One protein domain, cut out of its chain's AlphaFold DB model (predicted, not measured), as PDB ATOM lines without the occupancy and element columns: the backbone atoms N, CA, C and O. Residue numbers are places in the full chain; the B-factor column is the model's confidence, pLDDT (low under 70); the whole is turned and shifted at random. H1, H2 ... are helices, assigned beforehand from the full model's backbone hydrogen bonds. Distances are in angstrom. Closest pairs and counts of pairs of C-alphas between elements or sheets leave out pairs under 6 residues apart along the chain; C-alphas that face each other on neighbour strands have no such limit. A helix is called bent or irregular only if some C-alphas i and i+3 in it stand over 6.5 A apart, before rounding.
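What this domain is: This is residues 127 to 277 of the 281 residues of an uncharacterized protein of Acholeplasma hippikon (UniProt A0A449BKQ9). The longest helix, H10, crosses H8 and the short helix H5, which lies in the core side by side with H4. The hairpin of H7 and H8 crosses H5 on one side and H1 crosses it on the other, while H2 and H3, folding back in turn, cap the end where H4 begins. Short H6 joins this cap to H7, and H9 sits at the far end and touches no helix. Expect 151 printed residues with ten named helices, H1 to H10 in order, and no named strand: all helix, compact, with a radius of gyration of the C-alphas of 14.6 A and spans of 40 by 39 by 26 A.

How they stand to each other: Start at H10, residues 260 to 275. It touches H8, residues 231 to 244, at a steep tilt of 57 degrees, closest at the C-alphas of Ile 237 and Ile 266, 5.3 A. H7, residues 209 to 223, forms a hairpin with H8 at 10 degrees, closest at Ser 214 and Ile 235, C-alphas 5.0 A apart. H5, residues 184 to 192, touches residues 234 to 238 of H8, closest at the C-alphas of Thr 189 and Ile 234, 5.9 A. H4, residues 170 to 180, forms a hairpin with H5 at 6 degrees; the C-alphas of Ile 178 and Gln 187 are closest, 5.1 A. H1, residues 127 to 136, touches H5 at a steep tilt of 61 degrees, closest at the C-alphas of Leu 130 and Thr 188, 7.1 A. H2, residues 138 to 145, forms hairpins with H1 and with H3, residues 148 to 158. H6, residues 197 to 200, touches H3, closest at the C-alphas of Asn 156 and Thr 198, 5.2 A. H9, residues 250 to 255, is apart from H10, only just, at 8.5 A. Every O i to N i+4 pair is within hydrogen-bond range in H1, H2, H4, H5, H7, H9 and H10, against 8 of 10 in H8 and 2 of 7 in H3, where 4 of 8 O i to N i+3 pairs are; H6, with 4 residues, is too short for any O i to N i+4 pair, and its 1 O i to N i+3 pair is within range.

Where its parts are: Find C-alpha 260 at (99.088, 154.106, 158.146); from there H10 runs 22.7 A to C-alpha 275 at (107.506, 139.064, 143.409). H7 runs 20.9 A and H8 19.1 A. H1 begins at C-alpha 127, (83.156, 139.688, 142.840). H3 and H8 are irregular: C-alphas 153 and 156 are 7.3 A apart, C-alphas 239 and 242 7.6 A.

The domain as a whole: The two farthest C-alphas, Ala 148 and Glu 250, are 41.1 A apart. The printed part has no cut, and the link from H3 to H4, 11 residues, is long. The mean pLDDT of the printed part is 92.1; look for values under 70 at residues 160 to 166 and 203 to 204 of this model.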
ATOM      1  N   ASP A 127      82.792 141.052 142.447       95.94
ATOM      2  CA  ASP A 127      83.156 139.688 142.840       95.94
ATOM      3  C   ASP A 127      83.226 138.769 141.618       95.94
ATOM      4  O   ASP A 127      84.153 137.964 141.498       95.94
ATOM      5  N   ASP A 128      82.312 138.954 140.662       96.62
ATOM      6  CA  ASP A 128      82.326 138.232 139.392       96.62
ATOM      7  C   ASP A 128      83.570 138.569 138.570       96.62
ATOM      8  O   ASP A 128      84.232 137.662 138.064       96.62
ATOM      9  N   VAL A 129      83.936 139.854 138.475       97.62
ATOM     10  CA  VAL A 129      85.144 140.295 137.760       97.62
ATOM     11  C   VAL A 129      86.395 139.679 138.385       97.62
ATOM     12  O   VAL A 129      87.243 139.156 137.660       97.62
ATOM     13  N   LEU A 130      86.515 139.707 139.716       97.19
ATOM     14  CA  LEU A 130      87.677 139.172 140.435       97.19
ATOM     15  C   LEU A 130      87.755 137.643 140.354       97.19
ATOM     16  O   LEU A 130      88.827 137.078 140.126       97.19
ATOM     17  N   MET A 131      86.623 136.951 140.497       97.12
ATOM     18  CA  MET A 131      86.558 135.501 140.328       97.12
ATOM     19  C   MET A 131      86.932 135.102 138.896       97.12
ATOM     20  O   MET A 131      87.695 134.153 138.687       97.12
ATOM     21  N   TYR A 132      86.415 135.830 137.905       98.31
ATOM     22  CA  TYR A 132      86.697 135.574 136.501       98.31
ATOM     23  C   TYR A 132      88.165 135.844 136.174       98.31
ATOM     24  O   TYR A 132      88.800 135.000 135.542       98.31
ATOM     25  N   SER A 133      88.738 136.955 136.644       98.00
ATOM     26  CA  SER A 133      90.139 137.296 136.385       98.00
ATOM     27  C   SER A 133      91.100 136.280 136.978       98.00
ATOM     28  O   SER A 133      91.998 135.814 136.281       98.00
ATOM     29  N   LYS A 134      90.841 135.812 138.200       97.38
ATOM     30  CA  LYS A 134      91.637 134.756 138.829       97.38
ATOM     31  C   LYS A 134      91.573 133.425 138.073       97.38
ATOM     32  O   LYS A 134      92.550 132.682 138.055       97.38
ATOM     33  N   LYS A 135      90.426 133.103 137.468       97.94
ATOM     34  CA  LYS A 135      90.215 131.836 136.747       97.94
ATOM     35  C   LYS A 135      90.713 131.870 135.301       97.94
ATOM     36  O   LYS A 135      91.120 130.841 134.768       97.94
ATOM     37  N   TYR A 136      90.613 133.021 134.647       98.00
ATOM     38  CA  TYR A 136      90.707 133.132 133.192       98.00
ATOM     39  C   TYR A 136      91.749 134.141 132.697       98.00
ATOM     40  O   TYR A 136      92.005 134.172 131.489       98.00
ATOM     41  N   GLY A 137      92.336 134.928 133.597       97.06
ATOM     42  CA  GLY A 137      93.323 135.961 133.302       97.06
ATOM     43  C   GLY A 137      92.719 137.272 132.795       97.06
ATOM     44  O   GLY A 137      91.543 137.365 132.405       97.06
ATOM     45  N   ILE A 138      93.542 138.315 132.772       97.19
ATOM     46  CA  ILE A 138      93.161 139.687 132.435       97.19
ATOM     47  C   ILE A 138      92.671 139.813 130.991       97.19
ATOM     48  O   ILE A 138      91.683 140.497 130.739       97.19
ATOM     49  N   LEU A 139      93.261 139.088 130.033       95.94
ATOM     50  CA  LEU A 139      92.849 139.160 128.623       95.94
ATOM     51  C   LEU A 139      91.392 138.736 128.412       95.94
ATOM     52  O   LEU A 139      90.647 139.375 127.662       95.94
ATOM     53  N   LYS A 140      90.969 137.647 129.064       97.31
ATOM     54  CA  LYS A 140      89.578 137.188 128.983       97.31
ATOM     55  C   LYS A 140      88.664 138.104 129.791       97.31
ATOM     56  O   LYS A 140      87.563 138.396 129.333       97.31
ATOM     57  N   THR A 141      89.142 138.613 130.925       97.94
ATOM     58  CA  THR A 141      88.409 139.575 131.764       97.94
ATOM     59  C   THR A 141      88.092 140.859 131.005       97.94
ATOM     60  O   THR A 141      86.940 141.284 130.987       97.94
ATOM     61  N   ILE A 142      89.063 141.422 130.277       96.94
ATOM     62  CA  ILE A 142      88.861 142.611 129.440       96.94
ATOM     63  C   ILE A 142      87.768 142.363 128.399       96.94
ATOM     64  O   ILE A 142      86.849 143.162 128.242       96.94
ATOM     65  N   LYS A 143      87.806 141.218 127.710       96.19
ATOM     66  CA  LYS A 143      86.777 140.870 126.717       96.19
ATOM     67  C   LYS A 143      85.390 140.693 127.349       96.19
ATOM     68  O   LYS A 143      84.388 141.075 126.730       96.19
ATOM     69  N   ALA A 144      85.338 140.109 128.545       97.06
ATOM     70  CA  ALA A 144      84.111 139.781 129.255       97.06
ATOM     71  C   ALA A 144      83.432 141.011 129.876       97.06
ATOM     72  O   ALA A 144      82.226 141.150 129.686       97.06
ATOM     73  N   TYR A 145      84.183 141.925 130.499       97.62
ATOM     74  CA  TYR A 145      83.616 142.982 131.352       97.62
ATOM     75  C   TYR A 145      83.891 144.417 130.898       97.62
ATOM     76  O   TYR A 145      83.075 145.284 131.185       97.62
ATOM     77  N   ILE A 146      84.983 144.692 130.179       97.12
ATOM     78  CA  ILE A 146      85.286 146.063 129.736       97.12
ATOM     79  C   ILE A 146      84.394 146.436 128.545       97.12
ATOM     80  O   ILE A 146      84.165 145.623 127.635       97.12
ATOM     81  N   HIS A 147      83.877 147.666 128.561       95.69
ATOM     82  CA  HIS A 147      83.050 148.213 127.493       95.69
ATOM     83  C   HIS A 147      83.826 148.308 126.173       95.69
ATOM     84  O   HIS A 147      85.045 148.487 126.155       95.69
ATOM     85  N   ALA A 148      83.121 148.184 125.045       93.31
ATOM     86  CA  ALA A 148      83.750 148.113 123.731       93.31
ATOM     87  C   ALA A 148      84.644 149.321 123.417       93.31
ATOM     88  O   ALA A 148      85.720 149.119 122.859       93.31
ATOM     89  N   ASP A 149      84.242 150.516 123.846       90.62
ATOM     90  CA  ASP A 149      84.965 151.755 123.545       90.62
ATOM     91  C   ASP A 149      86.369 151.794 124.162       90.62
ATOM     92  O   ASP A 149      87.300 152.282 123.530       90.62
ATOM     93  N   TYR A 150      86.552 151.198 125.346       93.94
ATOM     94  CA  TYR A 150      87.850 151.126 126.026       93.94
ATOM     95  C   TYR A 150      88.687 149.903 125.620       93.94
ATOM     96  O   TYR A 150      89.899 149.877 125.837       93.94
ATOM     97  N   ARG A 151      88.091 148.869 125.006       91.38
ATOM     98  CA  ARG A 151      88.842 147.655 124.621       91.38
ATOM     99  C   ARG A 151      89.922 147.931 123.578       91.38
ATOM    100  O   ARG A 151      90.970 147.292 123.628       91.38
ATOM    101  N   GLU A 152      89.693 148.879 122.672       86.56
ATOM    102  CA  GLU A 152      90.694 149.259 121.669       86.56
ATOM    103  C   GLU A 152      91.944 149.889 122.291       86.56
ATOM    104  O   GLU A 152      93.049 149.654 121.805       86.56
ATOM    105  N   GLU A 153      91.802 150.629 123.391       89.62
ATOM    106  CA  GLU A 153      92.938 151.195 124.131       89.62
ATOM    107  C   GLU A 153      93.730 150.127 124.882       89.62
ATOM    108  O   GLU A 153      94.945 150.238 125.040       89.62
ATOM    109  N   LEU A 154      93.053 149.069 125.327       92.31
ATOM    110  CA  LEU A 154      93.655 147.989 126.104       92.31
ATOM    111  C   LEU A 154      94.192 146.842 125.236       92.31
ATOM    112  O   LEU A 154      94.767 145.891 125.763       92.31
ATOM    113  N   LYS A 155      94.050 146.902 123.905       85.38
ATOM    114  CA  LYS A 155      94.432 145.790 123.011       85.38
ATOM    115  C   LYS A 155      95.913 145.411 123.084       85.38
ATOM    116  O   LYS A 155      96.258 144.245 122.911       85.38
ATOM    117  N   ASN A 156      96.768 146.381 123.402       84.12
ATOM    118  CA  ASN A 156      98.218 146.204 123.500       84.12
ATOM    119  C   ASN A 156      98.675 145.623 124.848       84.12
ATOM    120  O   ASN A 156      99.873 145.499 125.080       84.12
ATOM    121  N   ILE A 157      97.757 145.239 125.740       85.25
ATOM    122  CA  ILE A 157      98.108 144.592 127.016       85.25
ATOM    123  C   ILE A 157      98.779 143.221 126.811       85.25
ATOM    124  O   ILE A 157      99.512 142.741 127.671       85.25
ATOM    125  N   ALA A 158      98.553 142.599 125.651       80.06
ATOM    126  CA  ALA A 158      99.208 141.358 125.254       80.06
ATOM    127  C   ALA A 158     100.632 141.562 124.706       80.06
ATOM    128  O   ALA A 158     101.333 140.580 124.481       80.06
ATOM    129  N   CYS A 159     101.060 142.804 124.452       71.81
ATOM    130  CA  CYS A 159     102.380 143.065 123.889       71.81
ATOM    131  C   CYS A 159     103.493 142.775 124.905       71.81
ATOM    132  O   CYS A 159     103.355 143.035 126.104       71.81
ATOM    133  N   GLU A 160     104.620 142.284 124.396       66.94
ATOM    134  CA  GLU A 160     105.837 142.087 125.179       66.94
ATOM    135  C   GLU A 160     106.392 143.421 125.701       66.94
ATOM    136  O   GLU A 160     106.224 144.494 125.093       66.94
ATOM    137  N   HIS A 161     107.081 143.344 126.840       62.91
ATOM    138  CA  HIS A 161     107.893 144.445 127.325       62.91
ATOM    139  C   HIS A 161     109.106 144.612 126.403       62.91
ATOM    140  O   HIS A 161     109.956 143.738 126.302       62.91
ATOM    141  N   GLU A 162     109.240 145.775 125.766       62.22
ATOM    142  CA  GLU A 162     110.436 146.134 124.981       62.22
ATOM    143  C   GLU A 162     111.604 146.542 125.900       62.22
ATOM    144  O   GLU A 162     112.243 147.576 125.714       62.22
ATOM    145  N   THR A 163     111.848 145.776 126.965       59.03
ATOM    146  CA  THR A 163     112.920 146.042 127.927       59.03
ATOM    147  C   THR A 163     113.575 144.734 128.356       59.03
ATOM    148  O   THR A 163     112.853 143.791 128.663       59.03
ATOM    149  N   PRO A 164     114.910 144.679 128.506       55.56
ATOM    150  CA  PRO A 164     115.616 143.457 128.903       55.56
ATOM    151  C   PRO A 164     115.334 143.012 130.352       55.56
ATOM    152  O   PRO A 164     115.819 141.971 130.782       55.56
ATOM    153  N   TYR A 165     114.583 143.806 131.122       57.31
ATOM    154  CA  TYR A 165     114.333 143.590 132.549       57.31
ATOM    155  C   TYR A 165     113.031 142.835 132.854       57.31
ATOM    156  O   TYR A 165     112.862 142.388 133.985       57.31
ATOM    157  N   HIS A 166     112.145 142.688 131.869       64.56
ATOM    158  CA  HIS A 166     110.862 141.996 131.999       64.56
ATOM    159  C   HIS A 166     110.743 140.998 130.852       64.56
ATOM    160  O   HIS A 166     110.624 141.404 129.696       64.56
ATOM    161  N   LEU A 167     110.846 139.708 131.170       72.94
ATOM    162  CA  LEU A 167     110.644 138.627 130.199       72.94
ATOM    163  C   LEU A 167     109.158 138.307 130.010       72.94
ATOM    164  O   LEU A 167     108.782 137.663 129.036       72.94
ATOM    165  N   GLU A 168     108.330 138.719 130.964       79.94
ATOM    166  CA  GLU A 168     106.882 138.658 130.893       79.94
ATOM    167  C   GLU A 168     106.306 139.797 130.045       79.94
ATOM    168  O   GLU A 168     106.871 140.886 129.947       79.94
ATOM    169  N   SER A 169     105.145 139.554 129.448       87.44
ATOM    170  CA  SER A 169     104.263 140.582 128.889       87.44
ATOM    171  C   SER A 169     103.432 141.271 129.988       87.44
ATOM    172  O   SER A 169     103.304 140.757 131.101       87.44
ATOM    173  N   ILE A 170     102.811 142.419 129.673       89.94
ATOM    174  CA  ILE A 170     102.022 143.194 130.658       89.94
ATOM    175  C   ILE A 170     100.890 142.338 131.249       89.94
ATOM    176  O   ILE A 170     100.654 142.349 132.455       89.94
ATOM    177  N   HIS A 171     100.190 141.568 130.410       92.81
ATOM    178  CA  HIS A 171      99.100 140.718 130.883       92.81
ATOM    179  C   HIS A 171      99.576 139.574 131.790       92.81
ATOM    180  O   HIS A 171      98.931 139.306 132.799       92.81
ATOM    181  N   GLU A 172     100.706 138.931 131.473       94.25
ATOM    182  CA  GLU A 172     101.280 137.882 132.324       94.25
ATOM    183  C   GLU A 172     101.694 138.440 133.686       94.25
ATOM    184  O   GLU A 172     101.460 137.794 134.709       94.25
ATOM    185  N   HIS A 173     102.265 139.650 133.710       94.25
ATOM    186  CA  HIS A 173     102.598 140.350 134.947       94.25
ATOM    187  C   HIS A 173     101.355 140.587 135.817       94.25
ATOM    188  O   HIS A 173     101.321 140.179 136.980       94.25
ATOM    189  N   ILE A 174     100.301 141.162 135.231       96.44
ATOM    190  CA  ILE A 174      99.026 141.404 135.918       96.44
ATOM    191  C   ILE A 174      98.428 140.095 136.447       96.44
ATOM    192  O   ILE A 174      98.009 140.038 137.604       96.44
ATOM    193  N   ASP A 175      98.425 139.026 135.647       97.38
ATOM    194  CA  ASP A 175      97.885 137.725 136.054       97.38
ATOM    195  C   ASP A 175      98.655 137.135 137.247       97.38
ATOM    196  O   ASP A 175      98.047 136.636 138.199       97.38
ATOM    197  N   MET A 176      99.987 137.249 137.255       96.75
ATOM    198  CA  MET A 176     100.809 136.845 138.401       96.75
ATOM    199  C   MET A 176     100.509 137.692 139.647       96.75
ATOM    200  O   MET A 176     100.358 137.128 140.735       96.75
ATOM    201  N   CYS A 177     100.342 139.011 139.505       97.88
ATOM    202  CA  CYS A 177      99.946 139.898 140.603       97.88
ATOM    203  C   CYS A 177      98.564 139.526 141.170       97.88
ATOM    204  O   CYS A 177      98.392 139.484 142.391       97.88
ATOM    205  N   ILE A 178      97.587 139.194 140.315       98.06
ATOM    206  CA  ILE A 178      96.247 138.742 140.733       98.06
ATOM    207  C   ILE A 178      96.350 137.447 141.547       98.06
ATOM    208  O   ILE A 178      95.750 137.342 142.618       98.06
ATOM    209  N   ILE A 179      97.131 136.470 141.075       97.25
ATOM    210  CA  ILE A 179      97.319 135.179 141.757       97.25
ATOM    211  C   ILE A 179      98.013 135.358 143.113       97.25
ATOM    212  O   ILE A 179      97.632 134.711 144.090       97.25
ATOM    213  N   ASN A 180      99.016 136.237 143.184       97.31
ATOM    214  CA  ASN A 180      99.783 136.510 144.401       97.31
ATOM    215  C   ASN A 180      99.033 137.387 145.421       97.31
ATOM    216  O   ASN A 180      99.471 137.487 146.568       97.31
ATOM    217  N   SER A 181      97.911 137.999 145.038       97.56
ATOM    218  CA  SER A 181      97.117 138.869 145.907       97.56
ATOM    219  C   SER A 181      96.134 138.084 146.781       97.56
ATOM    220  O   SER A 181      95.333 137.276 146.301       97.56
ATOM    221  N   ASN A 182      96.152 138.350 148.089       94.56
ATOM    222  CA  ASN A 182      95.393 137.599 149.099       94.56
ATOM    223  C   ASN A 182      94.133 138.311 149.626       94.56
ATOM    224  O   ASN A 182      93.330 137.681 150.310       94.56
ATOM    225  N   THR A 183      93.936 139.589 149.306       96.50
ATOM    226  CA  THR A 183      92.733 140.358 149.656       96.50
ATOM    227  C   THR A 183      92.047 140.877 148.400       96.50
ATOM    228  O   THR A 183      92.695 141.040 147.365       96.50
ATOM    229  N   GLN A 184      90.749 141.182 148.485       96.38
ATOM    230  CA  GLN A 184      90.035 141.816 147.372       96.38
ATOM    231  C   GLN A 184      90.656 143.169 147.006       96.38
ATOM    232  O   GLN A 184      90.867 143.418 145.830       96.38
ATOM    233  N   THR A 185      91.054 143.987 147.989       97.38
ATOM    234  CA  THR A 185      91.783 145.247 147.757       97.38
ATOM    235  C   THR A 185      93.012 145.036 146.876       97.38
ATOM    236  O   THR A 185      93.114 145.666 145.830       97.38
ATOM    237  N   LEU A 186      93.906 144.111 147.245       98.31
ATOM    238  CA  LEU A 186      95.140 143.863 146.494       98.31
ATOM    239  C   LEU A 186      94.867 143.201 145.137       98.31
ATOM    240  O   LEU A 186      95.528 143.534 144.161       98.31
ATOM    241  N   GLN A 187      93.860 142.325 145.041       98.12
ATOM    242  CA  GLN A 187      93.446 141.721 143.768       98.12
ATOM    243  C   GLN A 187      92.874 142.763 142.802       98.12
ATOM    244  O   GLN A 187      93.199 142.740 141.618       98.12
ATOM    245  N   THR A 188      92.051 143.696 143.290       98.31
ATOM    246  CA  THR A 188      91.528 144.797 142.475       98.31
ATOM    247  C   THR A 188      92.638 145.769 142.080       98.31
ATOM    248  O   THR A 188      92.690 146.180 140.924       98.31
ATOM    249  N   THR A 189      93.570 146.086 142.986       98.62
ATOM    250  CA  THR A 189      94.777 146.849 142.642       98.62
ATOM    251  C   THR A 189      95.565 146.138 141.540       98.62
ATOM    252  O   THR A 189      95.833 146.747 140.509       98.62
ATOM    253  N   ALA A 190      95.862 144.844 141.694       98.50
ATOM    254  CA  ALA A 190      96.590 144.049 140.706       98.50
ATOM    255  C   ALA A 190      95.914 144.068 139.329       98.50
ATOM    256  O   ALA A 190      96.583 144.324 138.330       98.50
ATOM    257  N   LEU A 191      94.591 143.877 139.287       98.38
ATOM    258  CA  LEU A 191      93.789 143.892 138.062       98.38
ATOM    259  C   LEU A 191      93.930 145.202 137.269       98.38
ATOM    260  O   LEU A 191      93.874 145.182 136.040       98.38
ATOM    261  N   LEU A 192      94.075 146.334 137.966       98.25
ATOM    262  CA  LEU A 192      93.924 147.665 137.379       98.25
ATOM    263  C   LEU A 192      95.237 148.450 137.251       98.25
ATOM    264  O   LEU A 192      95.305 149.329 136.395       98.25
ATOM    265  N   HIS A 193      96.259 148.166 138.069       97.88
ATOM    266  CA  HIS A 193      97.398 149.077 138.290       97.88
ATOM    267  C   HIS A 193      98.224 149.429 137.047       97.88
ATOM    268  O   HIS A 193      98.835 150.497 137.000       97.88
ATOM    269  N   ASP A 194      98.207 148.542 136.054       95.56
ATOM    270  CA  ASP A 194      99.062 148.595 134.874       95.56
ATOM    271  C   ASP A 194      98.297 148.764 133.559       95.56
ATOM    272  O   ASP A 194      98.905 148.813 132.486       95.56
ATOM    273  N   LEU A 195      96.968 148.904 133.607       95.69
ATOM    274  CA  LEU A 195      96.147 149.049 132.399       95.69
ATOM    275  C   LEU A 195      96.566 150.260 131.552       95.69
ATOM    276  O   LEU A 195      96.557 150.195 130.327       95.69
ATOM    277  N   GLY A 196      97.022 151.341 132.184       94.69
ATOM    278  CA  GLY A 196      97.532 152.533 131.511       94.69
ATOM    279  C   GLY A 196      98.818 152.311 130.706       94.69
ATOM    280  O   GLY A 196      99.156 153.151 129.866       94.69
ATOM    281  N   LYS A 197      99.550 151.199 130.897       92.62
ATOM    282  CA  LYS A 197     100.771 150.908 130.122       92.62
ATOM    283  C   LYS A 197     100.479 150.760 128.628       92.62
ATOM    284  O   LYS A 197     101.335 151.119 127.817       92.62
ATOM    285  N   THR A 198      99.275 150.322 128.251       90.62
ATOM    286  CA  THR A 198      98.883 150.127 126.844       90.62
ATOM    287  C   THR A 198      98.858 151.426 126.037       90.62
ATOM    288  O   THR A 198      99.154 151.408 124.844       90.62
ATOM    289  N   VAL A 199      98.569 152.554 126.697       90.94
ATOM    290  CA  VAL A 199      98.569 153.902 126.108       90.94
ATOM    291  C   VAL A 199      99.903 154.612 126.354       90.94
ATOM    292  O   VAL A 199     100.409 155.340 125.498       90.94
ATOM    293  N   CYS A 200     100.501 154.415 127.531       89.81
ATOM    294  CA  CYS A 200     101.708 155.126 127.957       89.81
ATOM    295  C   CYS A 200     103.014 154.616 127.340       89.81
ATOM    296  O   CYS A 200     104.031 155.290 127.516       89.81
ATOM    297  N   LYS A 201     103.005 153.486 126.619       84.19
ATOM    298  CA  LYS A 201     104.200 152.916 125.982       84.19
ATOM    299  C   LYS A 201     104.891 153.946 125.077       84.19
ATOM    300  O   LYS A 201     104.304 154.448 124.122       84.19
ATOM    301  N   ASN A 202     106.139 154.272 125.401       76.44
ATOM    302  CA  ASN A 202     107.029 155.091 124.583       76.44
ATOM    303  C   ASN A 202     108.475 154.636 124.815       76.44
ATOM    304  O   ASN A 202     108.931 154.736 125.953       76.44
ATOM    305  N   VAL A 203     109.143 154.124 123.772       67.12
ATOM    306  CA  VAL A 203     110.533 153.607 123.722       67.12
ATOM    307  C   VAL A 203     111.157 153.371 125.109       67.12
ATOM    308  O   VAL A 203     111.813 154.244 125.676       67.12
ATOM    309  N   GLY A 204     110.908 152.190 125.683       66.19
ATOM    310  CA  GLY A 204     111.487 151.772 126.969       66.19
ATOM    311  C   GLY A 204     110.922 152.453 128.227       66.19
ATOM    312  O   GLY A 204     111.457 152.256 129.316       66.19
ATOM    313  N   SER A 205     109.849 153.243 128.120       79.69
ATOM    314  CA  SER A 205     109.203 153.924 129.246       79.69
ATOM    315  C   SER A 205     107.672 153.842 129.196       79.69
ATOM    316  O   SER A 205     107.060 153.774 128.131       79.69
ATOM    317  N   TYR A 206     107.051 153.905 130.376       89.62
ATOM    318  CA  TYR A 206     105.593 153.944 130.556       89.62
ATOM    319  C   TYR A 206     105.174 155.160 131.390       89.62
ATOM    320  O   TYR A 206     104.326 155.074 132.274       89.62
ATOM    321  N   LYS A 207     105.830 156.307 131.200       90.75
ATOM    322  CA  LYS A 207     105.631 157.481 132.063       90.75
ATOM    323  C   LYS A 207     104.152 157.907 132.084       90.75
ATOM    324  O   LYS A 207     103.582 158.177 131.032       90.75
ATOM    325  N   GLY A 208     103.564 157.997 133.282       92.00
ATOM    326  CA  GLY A 208     102.162 158.375 133.496       92.00
ATOM    327  C   GLY A 208     101.171 157.208 133.567       92.00
ATOM    328  O   GLY A 208     100.001 157.441 133.848       92.00
ATOM    329  N   HIS A 209     101.598 155.956 133.340       94.75
ATOM    330  CA  HIS A 209     100.683 154.805 133.410       94.75
ATOM    331  C   HIS A 209     100.044 154.624 134.788       94.75
ATOM    332  O   HIS A 209      98.902 154.199 134.852       94.75
ATOM    333  N   ASP A 210     100.738 154.968 135.865       95.94
ATOM    334  CA  ASP A 210     100.240 154.982 137.239       95.94
ATOM    335  C   ASP A 210      99.015 155.898 137.379       95.94
ATOM    336  O   ASP A 210      97.962 155.494 137.877       95.94
ATOM    337  N   LYS A 211      99.118 157.114 136.833       94.81
ATOM    338  CA  LYS A 211      98.031 158.099 136.838       94.81
ATOM    339  C   LYS A 211      96.867 157.639 135.975       94.81
ATOM    340  O   LYS A 211      95.738 157.611 136.457       94.81
ATOM    341  N   LEU A 212      97.142 157.226 134.741       94.50
ATOM    342  CA  LEU A 212      96.099 156.768 133.829       94.50
ATOM    343  C   LEU A 212      95.398 155.499 134.345       94.50
ATOM    344  O   LEU A 212      94.178 155.405 134.288       94.50
ATOM    345  N   SER A 213      96.134 154.557 134.932       97.19
ATOM    346  CA  SER A 213      95.552 153.359 135.552       97.19
ATOM    347  C   SER A 213      94.686 153.707 136.757       97.19
ATOM    348  O   SER A 213      93.605 153.147 136.923       97.19
ATOM    349  N   SER A 214      95.108 154.673 137.580       97.25
ATOM    350  CA  SER A 214      94.285 155.149 138.698       97.25
ATOM    351  C   SER A 214      93.015 155.869 138.225       97.25
ATOM    352  O   SER A 214      91.969 155.768 138.865       97.25
ATOM    353  N   LEU A 215      93.070 156.540 137.071       95.12
ATOM    354  CA  LEU A 215      91.900 157.125 136.425       95.12
ATOM    355  C   LEU A 215      90.955 156.041 135.886       95.12
ATOM    356  O   LEU A 215      89.758 156.097 136.158       95.12
ATOM    357  N   TYR A 216      91.478 155.021 135.200       96.38
ATOM    358  CA  TYR A 216      90.685 153.857 134.792       96.38
ATOM    359  C   TYR A 216      90.050 153.151 135.991       96.38
ATOM    360  O   TYR A 216      88.899 152.745 135.903       96.38
ATOM    361  N   ALA A 217      90.739 153.065 137.132       97.62
ATOM    362  CA  ALA A 217      90.161 152.523 138.358       97.62
ATOM    363  C   ALA A 217      88.994 153.373 138.886       97.62
ATOM    364  O   ALA A 217      87.990 152.823 139.330       97.62
ATOM    365  N   MET A 218      89.080 154.704 138.796       96.31
ATOM    366  CA  MET A 218      87.957 155.582 139.139       96.31
ATOM    367  C   MET A 218      86.749 155.349 138.223       96.31
ATOM    368  O   MET A 218      85.633 155.237 138.723       96.31
ATOM    369  N   MET A 219      86.970 155.204 136.913       95.62
ATOM    370  CA  MET A 219      85.899 154.877 135.963       95.62
ATOM    371  C   MET A 219      85.320 153.479 136.209       95.62
ATOM    372  O   MET A 219      84.109 153.300 136.216       95.62
ATOM    373  N   PHE A 220      86.179 152.497 136.487       96.94
ATOM    374  CA  PHE A 220      85.786 151.137 136.844       96.94
ATOM    375  C   PHE A 220      84.835 151.138 138.045       96.94
ATOM    376  O   PHE A 220      83.751 150.571 137.973       96.94
ATOM    377  N   PHE A 221      85.201 151.816 139.136       96.38
ATOM    378  CA  PHE A 221      84.370 151.865 140.338       96.38
ATOM    379  C   PHE A 221      83.099 152.702 140.190       96.38
ATOM    380  O   PHE A 221      82.176 152.495 140.973       96.38
ATOM    381  N   ASN A 222      83.041 153.613 139.216       94.81
ATOM    382  CA  ASN A 222      81.805 154.314 138.875       94.81
ATOM    383  C   ASN A 222      80.763 153.374 138.250       94.81
ATOM    384  O   ASN A 222      79.570 153.566 138.458       94.81
ATOM    385  N   ASP A 223      81.206 152.357 137.507       95.44
ATOM    386  CA  ASP A 223      80.305 151.455 136.781       95.44
ATOM    387  C   ASP A 223      80.011 150.134 137.508       95.44
ATOM    388  O   ASP A 223      79.105 149.398 137.114       95.44
ATOM    389  N   VAL A 224      80.775 149.794 138.549       94.19
ATOM    390  CA  VAL A 224      80.484 148.623 139.387       94.19
ATOM    391  C   VAL A 224      79.197 148.873 140.176       94.19
ATOM    392  O   VAL A 224      79.118 149.830 140.939       94.19
ATOM    393  N   GLU A 225      78.216 147.968 140.074       87.19
ATOM    394  CA  GLU A 225      76.910 148.130 140.745       87.19
ATOM    395  C   GLU A 225      77.022 148.266 142.268       87.19
ATOM    396  O   GLU A 225      76.247 148.974 142.914       87.19
ATOM    397  N   LYS A 226      77.968 147.535 142.863       81.75
ATOM    398  CA  LYS A 226      78.203 147.537 144.302       81.75
ATOM    399  C   LYS A 226      79.630 147.118 144.621       81.75
ATOM    400  O   LYS A 226      80.093 146.067 144.186       81.75
ATOM    401  N   SER A 227      80.294 147.918 145.445       82.56
ATOM    402  CA  SER A 227      81.573 147.589 146.069       82.56
ATOM    403  C   SER A 227      81.451 147.832 147.568       82.56
ATOM    404  O   SER A 227      80.901 148.845 147.996       82.56
ATOM    405  N   THR A 228      81.941 146.894 148.374       86.50
ATOM    406  CA  THR A 228      82.139 147.088 149.820       86.50
ATOM    407  C   THR A 228      83.542 147.608 150.134       86.50
ATOM    408  O   THR A 228      83.844 147.898 151.291       86.50
ATOM    409  N   LEU A 229      84.407 147.714 149.120       90.69
ATOM    410  CA  LEU A 229      85.776 148.178 149.272       90.69
ATOM    411  C   LEU A 229      85.820 149.701 149.383       90.69
ATOM    412  O   LEU A 229      84.992 150.421 148.824       90.69
ATOM    413  N   ASN A 230      86.859 150.202 150.052       92.12
ATOM    414  CA  ASN A 230      87.210 151.609 149.942       92.12
ATOM    415  C   ASN A 230      87.889 151.857 148.585       92.12
ATOM    416  O   ASN A 230      89.108 151.742 148.442       92.12
ATOM    417  N   ASN A 231      87.074 152.176 147.582       94.44
ATOM    418  CA  ASN A 231      87.512 152.392 146.204       94.44
ATOM    419  C   ASN A 231      88.589 153.491 146.102       94.44
ATOM    420  O   ASN A 231      89.522 153.366 145.310       94.44
ATOM    421  N   PHE A 232      88.510 154.537 146.936       95.12
ATOM    422  CA  PHE A 232      89.485 155.634 146.932       95.12
ATOM    423  C   PHE A 232      90.870 155.202 147.422       95.12
ATOM    424  O   PHE A 232      91.871 155.673 146.882       95.12
ATOM    425  N   ASP A 233      90.941 154.277 148.381       95.75
ATOM    426  CA  ASP A 233      92.220 153.714 148.821       95.75
ATOM    427  C   ASP A 233      92.860 152.903 147.689       95.75
ATOM    428  O   ASP A 233      94.045 153.059 147.422       95.75
ATOM    429  N   ILE A 234      92.075 152.095 146.964       98.06
ATOM    430  CA  ILE A 234      92.559 151.306 145.816       98.06
ATOM    431  C   ILE A 234      93.091 152.218 144.708       98.06
ATOM    432  O   ILE A 234      94.194 151.994 144.207       98.06
ATOM    433  N   ILE A 235      92.338 153.264 144.359       97.81
ATOM    434  CA  ILE A 235      92.751 154.270 143.370       97.81
ATOM    435  C   ILE A 235      94.077 154.918 143.786       97.81
ATOM    436  O   ILE A 235      94.968 155.095 142.952       97.81
ATOM    437  N   GLU A 236      94.243 155.247 145.069       97.44
ATOM    438  CA  GLU A 236      95.485 155.844 145.553       97.44
ATOM    439  C   GLU A 236      96.652 154.851 145.570       97.44
ATOM    440  O   GLU A 236      97.758 155.232 145.191       97.44
ATOM    441  N   ILE A 237      96.427 153.589 145.953       98.19
ATOM    442  CA  ILE A 237      97.462 152.547 145.901       98.19
ATOM    443  C   ILE A 237      97.994 152.428 144.469       98.19
ATOM    444  O   ILE A 237      99.206 152.456 144.260       98.19
ATOM    445  N   ILE A 238      97.097 152.388 143.476       98.44
ATOM    446  CA  ILE A 238      97.474 152.381 142.058       98.44
ATOM    447  C   ILE A 238      98.253 153.649 141.700       98.44
ATOM    448  O   ILE A 238      99.304 153.562 141.076       98.44
ATOM    449  N   ASN A 239      97.798 154.830 142.112       96.56
ATOM    450  CA  ASN A 239      98.495 156.077 141.790       96.56
ATOM    451  C   ASN A 239      99.908 156.159 142.413       96.56
ATOM    452  O   ASN A 239     100.768 156.848 141.876       96.56
ATOM    453  N   GLN A 240     100.163 155.473 143.533       96.50
ATOM    454  CA  GLN A 240     101.441 155.525 144.257       96.50
ATOM    455  C   GLN A 240     102.366 154.322 144.007       96.50
ATOM    456  O   GLN A 240     103.518 154.362 144.446       96.50
ATOM    457  N   HIS A 241     101.923 153.267 143.309       96.50
ATOM    458  CA  HIS A 241     102.675 152.004 143.224       96.50
ATOM    459  C   HIS A 241     104.098 152.185 142.655       96.50
ATOM    460  O   HIS A 241     105.064 151.663 143.208       96.50
ATOM    461  N   MET A 242     104.271 153.031 141.632       94.94
ATOM    462  CA  MET A 242     105.599 153.329 141.080       94.94
ATOM    463  C   MET A 242     106.496 154.114 142.041       94.94
ATOM    464  O   MET A 242     107.716 153.921 142.055       94.94
ATOM    465  N   GLN A 243     105.913 155.015 142.836       94.06
ATOM    466  CA  GLN A 243     106.650 155.776 143.844       94.06
ATOM    467  C   GLN A 243     107.084 154.869 145.002       94.06
ATOM    468  O   GLN A 243     108.171 155.064 145.545       94.06
ATOM    469  N   ALA A 244     106.297 153.842 145.332       95.31
ATOM    470  CA  ALA A 244     106.599 152.886 146.394       95.31
ATOM    471  C   ALA A 244     107.937 152.158 146.182       95.31
ATOM    472  O   ALA A 244     108.713 152.022 147.128       95.31
ATOM    473  N   HIS A 245     108.281 151.784 144.943       93.12
ATOM    474  CA  HIS A 245     109.585 151.169 144.640       93.12
ATOM    475  C   HIS A 245     110.781 152.094 144.916       93.12
ATOM    476  O   HIS A 245     111.895 151.619 145.117       93.12
ATOM    477  N   LYS A 246     110.568 153.416 144.930       93.00
ATOM    478  CA  LYS A 246     111.595 154.422 145.257       93.00
ATOM    479  C   LYS A 246     111.548 154.868 146.720       93.00
ATOM    480  O   LYS A 246     112.405 155.637 147.143       93.00
ATOM    481  N   GLY A 247     110.543 154.418 147.467       93.88
ATOM    482  CA  GLY A 247     110.171 154.969 148.762       93.88
ATOM    483  C   GLY A 247     109.237 156.179 148.641       93.88
ATOM    484  O   GLY A 247     109.384 157.054 147.779       93.88
ATOM    485  N   ILE A 248     108.261 156.235 149.547       95.19
ATOM    486  CA  ILE A 248     107.347 157.370 149.693       95.19
ATOM    487  C   ILE A 248     107.937 158.324 150.732       95.19
ATOM    488  O   ILE A 248     108.147 157.948 151.882       95.19
ATOM    489  N   SER A 249     108.216 159.563 150.325       95.38
ATOM    490  CA  SER A 249     108.759 160.586 151.227       95.38
ATOM    491  C   SER A 249     107.696 161.132 152.183       95.38
ATOM    492  O   SER A 249     106.513 161.166 151.847       95.38
ATOM    493  N   GLU A 250     108.124 161.661 153.333       95.94
ATOM    494  CA  GLU A 250     107.236 162.346 154.288       95.94
ATOM    495  C   GLU A 250     106.424 163.465 153.631       95.94
ATOM    496  O   GLU A 250     105.236 163.611 153.908       95.94
ATOM    497  N   LYS A 251     107.035 164.201 152.695       93.19
ATOM    498  CA  LYS A 251     106.345 165.223 151.907       93.19
ATOM    499  C   LYS A 251     105.150 164.632 151.153       93.19
ATOM    500  O   LYS A 251     104.052 165.171 151.243       93.19
ATOM    501  N   VAL A 252     105.338 163.510 150.453       92.12
ATOM    502  CA  VAL A 252     104.251 162.843 149.713       92.12
ATOM    503  C   VAL A 252     103.178 162.320 150.668       92.12
ATOM    504  O   VAL A 252     101.992 162.464 150.369       92.12
ATOM    505  N   ILE A 253     103.572 161.767 151.820       95.50
ATOM    506  CA  ILE A 253     102.645 161.305 152.866       95.50
ATOM    507  C   ILE A 253     101.759 162.458 153.345       95.50
ATOM    508  O   ILE A 253     100.541 162.300 153.414       95.50
ATOM    509  N   GLN A 254     102.355 163.616 153.632       93.25
ATOM    510  CA  GLN A 254     101.646 164.802 154.110       93.25
ATOM    511  C   GLN A 254     100.742 165.402 153.027       93.25
ATOM    512  O   GLN A 254      99.546 165.577 153.258       93.25
ATOM    513  N   GLU A 255     101.279 165.668 151.832       89.94
ATOM    514  CA  GLU A 255     100.532 166.286 150.725       89.94
ATOM    515  C   GLU A 255      99.381 165.400 150.241       89.94
ATOM    516  O   GLU A 255      98.296 165.894 149.942       89.94
ATOM    517  N   SER A 256      99.594 164.083 150.205       90.00
ATOM    518  CA  SER A 256      98.573 163.117 149.794       90.00
ATOM    519  C   SER A 256      97.752 162.594 150.973       90.00
ATOM    520  O   SER A 256      96.918 161.721 150.774       90.00
ATOM    521  N   LYS A 257      97.961 163.077 152.205       93.31
ATOM    522  CA  LYS A 257      97.233 162.631 153.408       93.31
ATOM    523  C   LYS A 257      97.162 161.098 153.528       93.31
ATOM    524  O   LYS A 257      96.088 160.518 153.703       93.31
ATOM    525  N   LEU A 258      98.297 160.420 153.353       95.19
ATOM    526  CA  LEU A 258      98.377 158.959 153.439       95.19
ATOM    527  C   LEU A 258      98.387 158.532 154.908       95.19
ATOM    528  O   LEU A 258      99.299 158.878 155.655       95.19
ATOM    529  N   ASN A 259      97.368 157.783 155.328       95.19
ATOM    530  CA  ASN A 259      97.325 157.195 156.665       95.19
ATOM    531  C   ASN A 259      98.112 155.869 156.715       95.19
ATOM    532  O   ASN A 259      98.502 155.314 155.685       95.19
ATOM    533  N   SER A 260      98.330 155.346 157.923       96.50
ATOM    534  CA  SER A 260      99.088 154.106 158.146       96.50
ATOM    535  C   SER A 260      98.491 152.889 157.435       96.50
ATOM    536  O   SER A 260      99.239 152.044 156.951       96.50
ATOM    537  N   TYR A 261      97.161 152.810 157.328       96.31
ATOM    538  CA  TYR A 261      96.487 151.725 156.619       96.31
ATOM    539  C   TYR A 261      96.830 151.735 155.124       96.31
ATOM    540  O   TYR A 261      97.281 150.716 154.601       96.31
ATOM    541  N   ILE A 262      96.688 152.881 154.450       96.12
ATOM    542  CA  ILE A 262      97.002 153.019 153.019       96.12
ATOM    543  C   ILE A 262      98.490 152.755 152.772       96.12
ATOM    544  O   ILE A 262      98.829 152.030 151.842       96.12
ATOM    545  N   LEU A 263      99.381 153.281 153.620       97.69
ATOM    546  CA  LEU A 263     100.824 153.033 153.507       97.69
ATOM    547  C   LEU A 263     101.160 151.542 153.604       97.69
ATOM    548  O   LEU A 263     101.957 151.044 152.812       97.69
ATOM    549  N   ASN A 264     100.511 150.819 154.519       97.81
ATOM    550  CA  ASN A 264     100.664 149.373 154.623       97.81
ATOM    551  C   ASN A 264     100.163 148.652 153.360       97.81
ATOM    552  O   ASN A 264     100.846 147.768 152.857       97.81
ATOM    553  N   GLN A 265      99.010 149.042 152.804       98.25
ATOM    554  CA  GLN A 265      98.509 148.446 151.556       98.25
ATOM    555  C   GLN A 265      99.426 148.729 150.357       98.25
ATOM    556  O   GLN A 265      99.638 147.842 149.535       98.25
ATOM    557  N   ILE A 266     100.004 149.933 150.271       98.31
ATOM    558  CA  ILE A 266     100.979 150.280 149.230       98.31
ATOM    559  C   ILE A 266     102.223 149.392 149.334       98.31
ATOM    560  O   ILE A 266     102.675 148.857 148.323       98.31
ATOM    561  N   GLU A 267     102.765 149.206 150.539       98.06
ATOM    562  CA  GLU A 267     103.946 148.363 150.738       98.06
ATOM    563  C   GLU A 267     103.645 146.883 150.448       98.06
ATOM    564  O   GLU A 267     104.435 146.212 149.786       98.06
ATOM    565  N   LEU A 268     102.477 146.380 150.863       98.25
ATOM    566  CA  LEU A 268     102.034 145.024 150.524       98.25
ATOM    567  C   LEU A 268     101.902 144.832 149.009       98.25
ATOM    568  O   LEU A 268     102.345 143.813 148.476       98.25
ATOM    569  N   PHE A 269     101.323 145.806 148.304       98.44
ATOM    570  CA  PHE A 269     101.184 145.719 146.854       98.44
ATOM    571  C   PHE A 269     102.539 145.772 146.143       98.44
ATOM    572  O   PHE A 269     102.784 144.962 145.257       98.44
ATOM    573  N   LYS A 270     103.457 146.642 146.578       97.75
ATOM    574  CA  LYS A 270     104.834 146.689 146.065       97.75
ATOM    575  C   LYS A 270     105.527 145.326 146.167       97.75
ATOM    576  O   LYS A 270     106.176 144.905 145.216       97.75
ATOM    577  N   GLN A 271     105.377 144.619 147.290       97.44
ATOM    578  CA  GLN A 271     105.958 143.281 147.461       97.44
ATOM    579  C   GLN A 271     105.355 142.259 146.486       97.44
ATOM    580  O   GLN A 271     106.075 141.415 145.951       97.44
ATOM    581  N   ILE A 272     104.043 142.334 146.240       97.50
ATOM    582  CA  ILE A 272     103.355 141.493 145.248       97.50
ATOM    583  C   ILE A 272     103.859 141.797 143.836       97.50
ATOM    584  O   ILE A 272     104.166 140.862 143.096       97.50
ATOM    585  N   ASP A 273     103.969 143.077 143.488       95.75
ATOM    586  CA  ASP A 273     104.465 143.554 142.198       95.75
ATOM    587  C   ASP A 273     105.895 143.061 141.940       95.75
ATOM    588  O   ASP A 273     106.158 142.408 140.933       95.75
ATOM    589  N   GLU A 274     106.806 143.249 142.901       93.88
ATOM    590  CA  GLU A 274     108.202 142.803 142.798       93.88
ATOM    591  C   GLU A 274     108.319 141.283 142.674       93.88
ATOM    592  O   GLU A 274     109.069 140.786 141.831       93.88
ATOM    593  N   LYS A 275     107.546 140.533 143.469       93.44
ATOM    594  CA  LYS A 275     107.506 139.064 143.409       93.44
ATOM    595  C   LYS A 275     106.978 138.549 142.065       93.44
ATOM    596  O   LYS A 275     107.300 137.429 141.672       93.44
ATOM    597  N   SER A 276     106.159 139.338 141.377       92.00
ATOM    598  CA  SER A 276     105.492 138.959 140.127       92.00
ATOM    599  C   SER A 276     106.280 139.361 138.875       92.00
ATOM    600  O   SER A 276     105.748 139.282 137.769       92.00
ATOM    601  N   ARG A 277     107.546 139.776 139.016       87.44
ATOM    602  CA  ARG A 277     108.445 140.071 137.890       87.44
ATOM    603  C   ARG A 277     109.268 138.847 137.501       87.44
ATOM    604  O   ARG A 277     109.800 138.156 138.372       87.44
TER     605      ARG A 277